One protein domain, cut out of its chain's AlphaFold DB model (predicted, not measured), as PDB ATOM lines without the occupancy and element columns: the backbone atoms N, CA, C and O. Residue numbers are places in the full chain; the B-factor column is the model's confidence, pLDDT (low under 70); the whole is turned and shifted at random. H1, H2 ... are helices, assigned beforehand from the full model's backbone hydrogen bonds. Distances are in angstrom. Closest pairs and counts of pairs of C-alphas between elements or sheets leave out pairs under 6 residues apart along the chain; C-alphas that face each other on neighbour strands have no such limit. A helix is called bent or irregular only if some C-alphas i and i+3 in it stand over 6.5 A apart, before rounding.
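What this domain is: This is residues 171 to 247 of the 314 residues of the protein "DUF222 domain-containing protein" of Arthrobacter alpinus (UniProt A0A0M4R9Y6). What shape do these atoms make? Three helices, H2, H3 and H4, stand side by side as a bundle with their centres in a triangle, and the short helix H1 packs at one end of it on H2 and H3, on the side away from H4. The bundle is up and down, each helix running against the one before it in the chain. What is it made of, and how large is it? The printed part has 77 residues with four named helices, in the order H1, H2, H3, H4, and no named strand; its class is all helix. It is compact, with a radius of gyration of the C-alphas of 12.2 A, and elongated, spanning 38 by 22 by 15 A.

Where its parts are: Where does the first helix begin? H1 is residues 171 to 179, 12.2 A from first to last C-alpha, and C-alpha 171 stands at (197.866, 206.686, 214.817). Which helices follow? H2, residues 184 to 202, is the longest helix, 26.3 A, and begins at C-alpha 184 at (201.440, 216.684, 203.706). H3, residues 210 to 222, is 18.3 A long. H4, residues 227 to 241, is 21.2 A long and ends at C-alpha 241 at (199.057, 191.961, 200.233).

How they stand to each other: How do the bundle's helices stand to each other? H2 and H3 form a helical hairpin at a shallow tilt of 15 degrees and touch closest at the C-alphas of Ala 197 and Asp 211, 4.9 A apart. H3 and H4 form another, at a shallow tilt of 21 degrees, the closest C-alphas being those of Ala 222 and Leu 230 at 7.0 A. H2 and H4 touch and run the same way at a shallow tilt of 6 degrees, with the C-alphas of Gln 186 and Pro 227 closest at 5.3 A. Where is H1? It forms a helical hairpin with H2, touching residues 184 to 191 alone, at a shallow tilt of 9 degrees; the closest C-alphas, of Phe 177 and Ala 187, are 6.9 A apart. It touches H3 at residues 215 to 219 alone, running the same way at a shallow tilt of 24 degrees, with the C-alphas of Leu 173 and Thr 219 closest at 5.8 A. H1 and H4 are apart. What do the backbones show? In H1, H2 and H3 every O i to N i+4 pair is within hydrogen-bond range; in H4, 9 of 11 are. H4 is neither bent nor irregular, but only just: C-alphas 228 and 231 are 6.1 A apart.

The domain as a whole: How far does it reach? The two C-alphas farthest apart, of Ala 179 and Arg 247, are 39.7 A apart. Is it continuous? The printed part has no cut; the links H1 to H2 and H3 to H4 are tight, and H2 to H3 is short. Where is confidence low? The mean pLDDT of the printed part is 92.8, and residues 244 to 247 are under 70.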
ATOM      1  N   PRO A 171     197.233 206.027 213.676       97.31
ATOM      2  CA  PRO A 171     197.866 206.686 214.817       97.31
ATOM      3  C   PRO A 171     199.382 206.887 214.673       97.31
ATOM      4  O   PRO A 171     199.919 207.849 215.228       97.31
ATOM      5  N   VAL A 172     200.081 206.012 213.947       98.06
ATOM      6  CA  VAL A 172     201.537 206.099 213.749       98.06
ATOM      7  C   VAL A 172     201.851 207.219 212.766       98.06
ATOM      8  O   VAL A 172     202.700 208.072 213.040       98.06
ATOM      9  N   LEU A 173     201.092 207.285 211.672       98.44
ATOM     10  CA  LEU A 173     201.174 208.378 210.716       98.44
ATOM     11  C   LEU A 173     200.770 209.711 211.355       98.44
ATOM     12  O   LEU A 173     201.419 210.729 211.112       98.44
ATOM     13  N   ALA A 174     199.733 209.718 212.199       98.00
ATOM     14  CA  ALA A 174     199.289 210.921 212.899       98.00
ATOM     15  C   ALA A 174     200.402 211.507 213.773       98.00
ATOM     16  O   ALA A 174     200.673 212.707 213.702       98.00
ATOM     17  N   ALA A 175     201.070 210.663 214.564       96.94
ATOM     18  CA  ALA A 175     202.167 211.093 215.422       96.94
ATOM     19  C   ALA A 175     203.301 211.743 214.612       96.94
ATOM     20  O   ALA A 175     203.709 212.861 214.931       96.94
ATOM     21  N   ALA A 176     203.752 211.093 213.534       97.50
ATOM     22  CA  ALA A 176     204.829 211.607 212.686       97.50
ATOM     23  C   ALA A 176     204.435 212.895 211.934       97.50
ATOM     24  O   ALA A 176     205.228 213.831 211.812       97.50
ATOM     25  N   PHE A 177     203.190 212.982 211.459       97.94
ATOM     26  CA  PHE A 177     202.687 214.158 210.749       97.94
ATOM     27  C   PHE A 177     202.575 215.386 211.664       97.94
ATOM     28  O   PHE A 177     203.051 216.464 211.307       97.94
ATOM     29  N   PHE A 178     201.995 215.241 212.861       95.69
ATOM     30  CA  PHE A 178     201.851 216.367 213.793       95.69
ATOM     31  C   PHE A 178     203.169 216.775 214.462       95.69
ATOM     32  O   PHE A 178     203.301 217.937 214.840       95.69
ATOM     33  N   ALA A 179     204.158 215.877 214.532       93.88
ATOM     34  CA  ALA A 179     205.525 216.209 214.936       93.88
ATOM     35  C   ALA A 179     206.302 217.020 213.876       93.88
ATOM     36  O   ALA A 179     207.309 217.647 214.207       93.88
ATOM     37  N   GLY A 180     205.822 217.052 212.625       94.62
ATOM     38  CA  GLY A 180     206.482 217.708 211.492       94.62
ATOM     39  C   GLY A 180     207.508 216.829 210.769       94.62
ATOM     40  O   GLY A 180     208.189 217.305 209.861       94.62
ATOM     41  N   ASP A 181     207.606 215.546 211.113       95.75
ATOM     42  CA  ASP A 181     208.593 214.638 210.520       95.75
ATOM     43  C   ASP A 181     208.216 214.237 209.085       95.75
ATOM     44  O   ASP A 181     209.084 214.032 208.238       95.75
ATOM     45  N   VAL A 182     206.913 214.196 208.791       96.56
ATOM     46  CA  VAL A 182     206.349 213.781 207.498       96.56
ATOM     47  C   VAL A 182     205.600 214.944 206.844       96.56
ATOM     48  O   VAL A 182     204.842 215.666 207.494       96.56
ATOM     49  N   SER A 183     205.793 215.137 205.536       96.81
ATOM     50  CA  SER A 183     205.106 216.190 204.779       96.81
ATOM     51  C   SER A 183     203.635 215.855 204.493       96.81
ATOM     52  O   SER A 183     203.212 214.700 204.533       96.81
ATOM     53  N   LEU A 184     202.838 216.868 204.125       96.62
ATOM     54  CA  LEU A 184     201.440 216.684 203.706       96.62
ATOM     55  C   LEU A 184     201.304 215.694 202.536       96.62
ATOM     56  O   LEU A 184     200.367 214.900 202.494       96.62
ATOM     57  N   GLU A 185     202.230 215.747 201.576       96.88
ATOM     58  CA  GLU A 185     202.232 214.856 200.416       96.88
ATOM     59  C   GLU A 185     202.508 213.409 200.824       96.88
ATOM     60  O   GLU A 185     201.741 212.517 200.458       96.88
ATOM     61  N   GLN A 186     203.560 213.185 201.617       97.88
ATOM     62  CA  GLN A 186     203.901 211.857 202.122       97.88
ATOM     63  C   GLN A 186     202.735 211.280 202.937       97.88
ATOM     64  O   GLN A 186     202.322 210.148 202.687       97.88
ATOM     65  N   ALA A 187     202.123 212.078 203.819       98.31
ATOM     66  CA  ALA A 187     200.972 211.649 204.607       98.31
ATOM     67  C   ALA A 187     199.781 211.226 203.734       98.31
ATOM     68  O   ALA A 187     199.162 210.200 203.996       98.31
ATOM     69  N   LEU A 188     199.481 211.948 202.651       98.31
ATOM     70  CA  LEU A 188     198.400 211.568 201.731       98.31
ATOM     71  C   LEU A 188     198.667 210.261 200.984       98.31
ATOM     72  O   LEU A 188     197.716 209.516 200.731       98.31
ATOM     73  N   ILE A 189     199.926 210.016 200.609       97.94
ATOM     74  CA  ILE A 189     200.359 208.782 199.946       97.94
ATOM     75  C   ILE A 189     200.199 207.605 200.910       97.94
ATOM     76  O   ILE A 189     199.495 206.647 200.589       97.94
ATOM     77  N   ILE A 190     200.790 207.701 202.103       98.25
ATOM     78  CA  ILE A 190     200.750 206.642 203.123       98.25
ATOM     79  C   ILE A 190     199.304 206.353 203.525       98.25
ATOM     80  O   ILE A 190     198.880 205.198 203.513       98.25
ATOM     81  N   SER A 191     198.526 207.404 203.782       98.25
ATOM     82  CA  SER A 191     197.116 207.291 204.145       98.25
ATOM     83  C   SER A 191     196.304 206.573 203.062       98.25
ATOM     84  O   SER A 191     195.500 205.713 203.386       98.25
ATOM     85  N   SER A 192     196.558 206.822 201.765       97.44
ATOM     86  CA  SER A 192     195.865 206.085 200.686       97.44
ATOM     87  C   SER A 192     196.161 204.594 200.623       97.44
ATOM     88  O   SER A 192     195.235 203.824 200.398       97.44
ATOM     89  N   PHE A 193     197.407 204.180 200.845       97.38
ATOM     90  CA  PHE A 193     197.729 202.753 200.859       97.38
ATOM     91  C   PHE A 193     197.240 202.070 202.133       97.38
ATOM     92  O   PHE A 193     196.819 200.918 202.088       97.38
ATOM     93  N   THR A 194     197.248 202.794 203.254       97.38
ATOM     94  CA  THR A 194     196.706 202.292 204.518       97.38
ATOM     95  C   THR A 194     195.191 202.112 204.417       97.38
ATOM     96  O   THR A 194     194.702 201.043 204.752       97.38
ATOM     97  N   ASP A 195     194.458 203.078 203.849       95.88
ATOM     98  CA  ASP A 195     193.014 202.954 203.582       95.88
ATOM     99  C   ASP A 195     192.694 201.740 202.700       95.88
ATOM    100  O   ASP A 195     191.739 201.004 202.955       95.88
ATOM    101  N   GLU A 196     193.496 201.521 201.654       94.56
ATOM    102  CA  GLU A 196     193.345 200.370 200.767       94.56
ATOM    103  C   GLU A 196     193.564 199.054 201.523       94.56
ATOM    104  O   GLU A 196     192.730 198.153 201.434       94.56
ATOM    105  N   ALA A 197     194.619 198.953 202.335       94.56
ATOM    106  CA  ALA A 197     194.863 197.783 203.174       94.56
ATOM    107  C   ALA A 197     193.758 197.567 204.220       94.56
ATOM    108  O   ALA A 197     193.301 196.437 204.390       94.56
ATOM    109  N   THR A 198     193.261 198.625 204.861       94.56
ATOM    110  CA  THR A 198     192.130 198.540 205.793       94.56
ATOM    111  C   THR A 198     190.882 198.009 205.088       94.56
ATOM    112  O   THR A 198     190.192 197.149 205.632       94.56
ATOM    113  N   HIS A 199     190.607 198.435 203.851       92.62
ATOM    114  CA  HIS A 199     189.496 197.891 203.069       92.62
ATOM    115  C   HIS A 199     189.692 196.398 202.743       92.62
ATOM    116  O   HIS A 199     188.749 195.611 202.855       92.62
ATOM    117  N   LEU A 200     190.908 195.976 202.380       91.81
ATOM    118  CA  LEU A 200     191.229 194.559 202.157       91.81
ATOM    119  C   LEU A 200     191.052 193.721 203.437       91.81
ATOM    120  O   LEU A 200     190.533 192.605 203.372       91.81
ATOM    121  N   ALA A 201     191.449 194.260 204.593       91.88
ATOM    122  CA  ALA A 201     191.297 193.604 205.890       91.88
ATOM    123  C   ALA A 201     189.815 193.467 206.271       91.88
ATOM    124  O   ALA A 201     189.366 192.382 206.631       91.88
ATOM    125  N   GLN A 202     189.022 194.530 206.094       91.31
ATOM    126  CA  GLN A 202     187.570 194.511 206.317       91.31
ATOM    127  C   GLN A 202     186.841 193.530 205.390       91.31
ATOM    128  O   GLN A 202     185.847 192.923 205.787       91.31
ATOM    129  N   ALA A 203     187.343 193.342 204.168       89.56
ATOM    130  CA  ALA A 203     186.841 192.345 203.226       89.56
ATOM    131  C   ALA A 203     187.319 190.909 203.534       89.56
ATOM    132  O   ALA A 203     186.961 189.982 202.805       89.56
ATOM    133  N   GLY A 204     188.128 190.706 204.582       89.00
ATOM    134  CA  GLY A 204     188.663 189.402 204.980       89.00
ATOM    135  C   GLY A 204     189.687 188.823 204.002       89.00
ATOM    136  O   GLY A 204     189.881 187.609 203.967       89.00
ATOM    137  N   GLN A 205     190.312 189.663 203.172       88.56
ATOM    138  CA  GLN A 205     191.280 189.223 202.160       88.56
ATOM    139  C   GLN A 205     192.711 189.165 202.675       88.56
ATOM    140  O   GLN A 205     193.530 188.432 202.127       88.56
ATOM    141  N   ILE A 206     193.003 189.940 203.716       91.50
ATOM    142  CA  ILE A 206     194.287 189.941 204.409       91.50
ATOM    143  C   ILE A 206     194.053 189.746 205.911       91.50
ATOM    144  O   ILE A 206     192.959 190.049 206.394       91.50
ATOM    145  N   PRO A 207     195.044 189.233 206.660       91.31
ATOM    146  CA  PRO A 207     194.929 189.073 208.106       91.31
ATOM    147  C   PRO A 207     194.643 190.402 208.820       91.31
ATOM    148  O   PRO A 207     195.161 191.452 208.427       91.31
ATOM    149  N   GLU A 208     193.860 190.355 209.899       89.69
ATOM    150  CA  GLU A 208     193.629 191.520 210.761       89.69
ATOM    151  C   GLU A 208     194.957 192.088 211.289       89.69
ATOM    152  O   GLU A 208     195.854 191.338 211.673       89.69
ATOM    153  N   GLY A 209     195.085 193.418 211.310       90.44
ATOM    154  CA  GLY A 209     196.284 194.119 211.782       90.44
ATOM    155  C   GLY A 209     197.367 194.337 210.722       90.44
ATOM    156  O   GLY A 209     198.282 195.127 210.958       90.44
ATOM    157  N   THR A 210     197.252 193.713 209.547       93.44
ATOM    158  CA  THR A 210     198.208 193.899 208.440       93.44
ATOM    159  C   THR A 210     198.203 195.332 207.894       93.44
ATOM    160  O   THR A 210     199.227 195.849 207.455       93.44
ATOM    161  N   ASP A 211     197.057 196.008 207.942       94.12
ATOM    162  CA  ASP A 211     196.924 197.426 207.603       94.12
ATOM    163  C   ASP A 211     197.735 198.325 208.547       94.12
ATOM    164  O   ASP A 211     198.418 199.245 208.095       94.12
ATOM    165  N   ARG A 212     197.755 197.993 209.842       95.56
ATOM    166  CA  ARG A 212     198.569 198.682 210.852       95.56
ATOM    167  C   ARG A 212     200.071 198.453 210.646       95.56
ATOM    168  O   ARG A 212     200.860 199.380 210.804       95.56
ATOM    169  N   GLU A 213     200.474 197.241 210.262       95.88
ATOM    170  CA  GLU A 213     201.872 196.937 209.907       95.88
ATOM    171  C   GLU A 213     202.324 197.705 208.655       95.88
ATOM    172  O   GLU A 213     203.458 198.196 208.589       95.88
ATOM    173  N   LEU A 214     201.433 197.848 207.667       96.69
ATOM    174  CA  LEU A 214     201.695 198.647 206.474       96.69
ATOM    175  C   LEU A 214     201.866 200.130 206.822       96.69
ATOM    176  O   LEU A 214     202.813 200.758 206.343       96.69
ATOM    177  N   GLU A 215     200.988 200.676 207.668       98.00
ATOM    178  CA  GLU A 215     201.079 202.049 208.169       98.00
ATOM    179  C   GLU A 215     202.429 202.305 208.855       98.00
ATOM    180  O   GLU A 215     203.134 203.256 208.506       98.00
ATOM    181  N   GLU A 216     202.813 201.439 209.801       98.00
ATOM    182  CA  GLU A 216     204.091 201.511 210.519       98.00
ATOM    183  C   GLU A 216     205.276 201.484 209.550       98.00
ATOM    184  O   GLU A 216     206.171 202.334 209.620       98.00
ATOM    185  N   THR A 217     205.255 200.549 208.599       97.25
ATOM    186  CA  THR A 217     206.327 200.371 207.619       97.25
ATOM    187  C   THR A 217     206.474 201.610 206.742       97.25
ATOM    188  O   THR A 217     207.556 202.197 206.683       97.25
ATOM    189  N   LEU A 218     205.402 202.057 206.088       97.81
ATOM    190  CA  LEU A 218     205.454 203.207 205.183       97.81
ATOM    191  C   LEU A 218     205.799 204.510 205.917       97.81
ATOM    192  O   LEU A 218     206.549 205.327 205.381       97.81
ATOM    193  N   THR A 219     205.311 204.684 207.148       98.19
ATOM    194  CA  THR A 219     205.657 205.845 207.981       98.19
ATOM    195  C   THR A 219     207.138 205.829 208.352       98.19
ATOM    196  O   THR A 219     207.791 206.862 208.250       98.19
ATOM    197  N   SER A 220     207.704 204.666 208.694       97.75
ATOM    198  CA  SER A 220     209.135 204.549 209.000       97.75
ATOM    199  C   SER A 220     210.029 204.914 207.808       97.75
ATOM    200  O   SER A 220     211.009 205.637 207.981       97.75
ATOM    201  N   TYR A 221     209.657 204.506 206.587       97.62
ATOM    202  CA  TYR A 221     210.374 204.901 205.371       97.62
ATOM    203  C   TYR A 221     210.244 206.399 205.086       97.62
ATOM    204  O   TYR A 221     211.209 207.019 204.648       97.62
ATOM    205  N   ALA A 222     209.094 207.009 205.369       97.25
ATOM    206  CA  ALA A 222     208.875 208.436 205.130       97.25
ATOM    207  C   ALA A 222     209.756 209.361 205.987       97.25
ATOM    208  O   ALA A 222     209.946 210.518 205.613       97.25
ATOM    209  N   LEU A 223     210.315 208.857 207.095       96.06
ATOM    210  CA  LEU A 223     211.258 209.598 207.941       96.06
ATOM    211  C   LEU A 223     212.634 209.788 207.288       96.06
ATOM    212  O   LEU A 223     213.374 210.688 207.678       96.06
ATOM    213  N   VAL A 224     212.995 208.934 206.327       95.81
ATOM    214  CA  VAL A 224     214.338 208.907 205.725       95.81
ATOM    215  C   VAL A 224     214.327 209.057 204.204       95.81
ATOM    216  O   VAL A 224     215.298 209.561 203.647       95.81
ATOM    217  N   GLU A 225     213.237 208.681 203.533       96.12
ATOM    218  CA  GLU A 225     213.116 208.699 202.074       96.12
ATOM    219  C   GLU A 225     212.167 209.805 201.566       96.12
ATOM    220  O   GLU A 225     211.165 210.137 202.214       96.12
ATOM    221  N   PRO A 226     212.426 210.371 200.370       92.88
ATOM    222  CA  PRO A 226     211.568 211.381 199.760       92.88
ATOM    223  C   PRO A 226     210.213 210.801 199.298       92.88
ATOM    224  O   PRO A 226     210.081 209.591 199.088       92.88
ATOM    225  N   PRO A 227     209.190 211.650 199.066       91.50
ATOM    226  CA  PRO A 227     207.847 211.211 198.656       91.50
ATOM    227  C   PRO A 227     207.825 210.349 197.384       91.50
ATOM    228  O   PRO A 227     207.009 209.430 197.283       91.50
ATOM    229  N   ASP A 228     208.741 210.592 196.443       93.50
ATOM    230  CA  ASP A 228     208.839 209.842 195.185       93.50
ATOM    231  C   ASP A 228     209.148 208.351 195.395       93.50
ATOM    232  O   ASP A 228     208.759 207.517 194.576       93.50
ATOM    233  N   PHE A 229     209.793 207.995 196.510       94.56
ATOM    234  CA  PHE A 229     210.084 206.608 196.873       94.56
ATOM    235  C   PHE A 229     208.857 205.882 197.448       94.56
ATOM    236  O   PHE A 229     208.675 204.680 197.244       94.56
ATOM    237  N   LEU A 230     207.967 206.614 198.125       95.50
ATOM    238  CA  LEU A 230     206.839 206.030 198.853       95.50
ATOM    239  C   LEU A 230     205.766 205.461 197.928       95.50
ATOM    240  O   LEU A 230     205.131 204.464 198.261       95.50
ATOM    241  N   ARG A 231     205.539 206.076 196.762       94.06
ATOM    242  CA  ARG A 231     204.483 205.623 195.846       94.06
ATOM    243  C   ARG A 231     204.786 204.250 195.228       94.06
ATOM    244  O   ARG A 231     203.904 203.395 195.297       94.06
ATOM    245  N   PRO A 232     205.975 203.997 194.649       94.81
ATOM    246  CA  PRO A 232     206.352 202.657 194.204       94.81
ATOM    247  C   PRO A 232     206.348 201.635 195.344       94.81
ATOM    248  O   PRO A 232     205.839 200.532 195.158       94.81
ATOM    249  N   LEU A 233     206.856 202.015 196.522       95.31
ATOM    250  CA  LEU A 233     206.900 201.134 197.688       95.31
ATOM    251  C   LEU A 233     205.495 200.726 198.150       95.31
ATOM    252  O   LEU A 233     205.238 199.541 198.346       95.31
ATOM    253  N   GLY A 234     204.575 201.682 198.277       93.62
ATOM    254  CA  GLY A 234     203.193 201.412 198.670       93.62
ATOM    255  C   GLY A 234     202.445 200.557 197.648       93.62
ATOM    256  O   GLY A 234     201.776 199.602 198.032       93.62
ATOM    257  N   LEU A 235     202.639 200.811 196.346       92.94
ATOM    258  CA  LEU A 235     202.092 199.952 195.288       92.94
ATOM    259  C   LEU A 235     202.619 198.521 195.395       92.94
ATOM    260  O   LEU A 235     201.852 197.568 195.292       92.94
ATOM    261  N   GLN A 236     203.926 198.357 195.598       93.19
ATOM    262  CA  GLN A 236     204.525 197.039 195.769       93.19
ATOM    263  C   GLN A 236     203.978 196.338 197.015       93.19
ATOM    264  O   GLN A 236     203.643 195.159 196.939       93.19
ATOM    265  N   ALA A 237     203.853 197.051 198.133       92.50
ATOM    266  CA  ALA A 237     203.329 196.501 199.372       92.50
ATOM    267  C   ALA A 237     201.878 196.023 199.208       92.50
ATOM    268  O   ALA A 237     201.589 194.866 199.491       92.50
ATOM    269  N   VAL A 238     200.987 196.851 198.652       89.88
ATOM    270  CA  VAL A 238     199.592 196.455 198.397       89.88
ATOM    271  C   VAL A 238     199.499 195.281 197.419       89.88
ATOM    272  O   VAL A 238     198.723 194.359 197.651       89.88
ATOM    273  N   ASN A 239     200.321 195.249 196.367       89.31
ATOM    274  CA  ASN A 239     200.348 194.115 195.437       89.31
ATOM    275  C   ASN A 239     200.807 192.810 196.106       89.31
ATOM    276  O   ASN A 239     200.358 191.736 195.720       89.31
ATOM    277  N   LEU A 240     201.700 192.882 197.098       89.62
ATOM    278  CA  LEU A 240     202.097 191.715 197.892       89.62
ATOM    279  C   LEU A 240     200.988 191.274 198.853       89.62
ATOM    280  O   LEU A 240     200.839 190.079 199.093       89.62
ATOM    281  N   LEU A 241     200.212 192.226 199.377       88.19
ATOM    282  CA  LEU A 241     199.057 191.961 200.233       88.19
ATOM    283  C   LEU A 241     197.880 191.354 199.456       88.19
ATOM    284  O   LEU A 241     197.180 190.494 199.979       88.19
ATOM    285  N   ASN A 242     197.679 191.767 198.204       83.75
ATOM    286  CA  ASN A 242     196.602 191.294 197.339       83.75
ATOM    287  C   ASN A 242     197.137 190.862 195.958       83.75
ATOM    288  O   ASN A 242     196.888 191.543 194.960       83.75
ATOM    289  N   PRO A 243     197.866 189.731 195.877       75.81
ATOM    290  CA  PRO A 243     198.512 189.287 194.640       75.81
ATOM    291  C   PRO A 243     197.520 188.867 193.550       75.81
ATOM    292  O   PRO A 243     197.837 188.957 192.364       75.81
ATOM    293  N   ASP A 244     196.319 188.429 193.934       69.44
ATOM    294  CA  ASP A 244     195.277 188.004 192.994       69.44
ATOM    295  C   ASP A 244     194.469 189.185 192.429       69.44
ATOM    296  O   ASP A 244     193.827 189.052 191.382       69.44
ATOM    297  N   GLY A 245     194.509 190.343 193.100       63.97
ATOM    298  CA  GLY A 245     193.604 191.458 192.850       63.97
ATOM    299  C   GLY A 245     192.145 191.095 193.157       63.97
ATOM    300  O   GLY A 245     191.708 189.947 193.075       63.97
ATOM    301  N   GLN A 246     191.325 192.088 193.496       59.66
ATOM    302  CA  GLN A 246     189.882 191.854 193.552       59.66
ATOM    303  C   GLN A 246     189.367 191.562 192.138       59.66
ATOM    304  O   GLN A 246     189.525 192.394 191.239       59.66
ATOM    305  N   ARG A 247     188.730 190.399 191.920       58.88
ATOM    306  CA  ARG A 247     187.940 190.202 190.695       58.88
ATOM    307  C   ARG A 247     186.852 191.278 190.693       58.88
ATOM    308  O   ARG A 247     186.061 191.285 191.635       58.88
TER     309      ARG A 247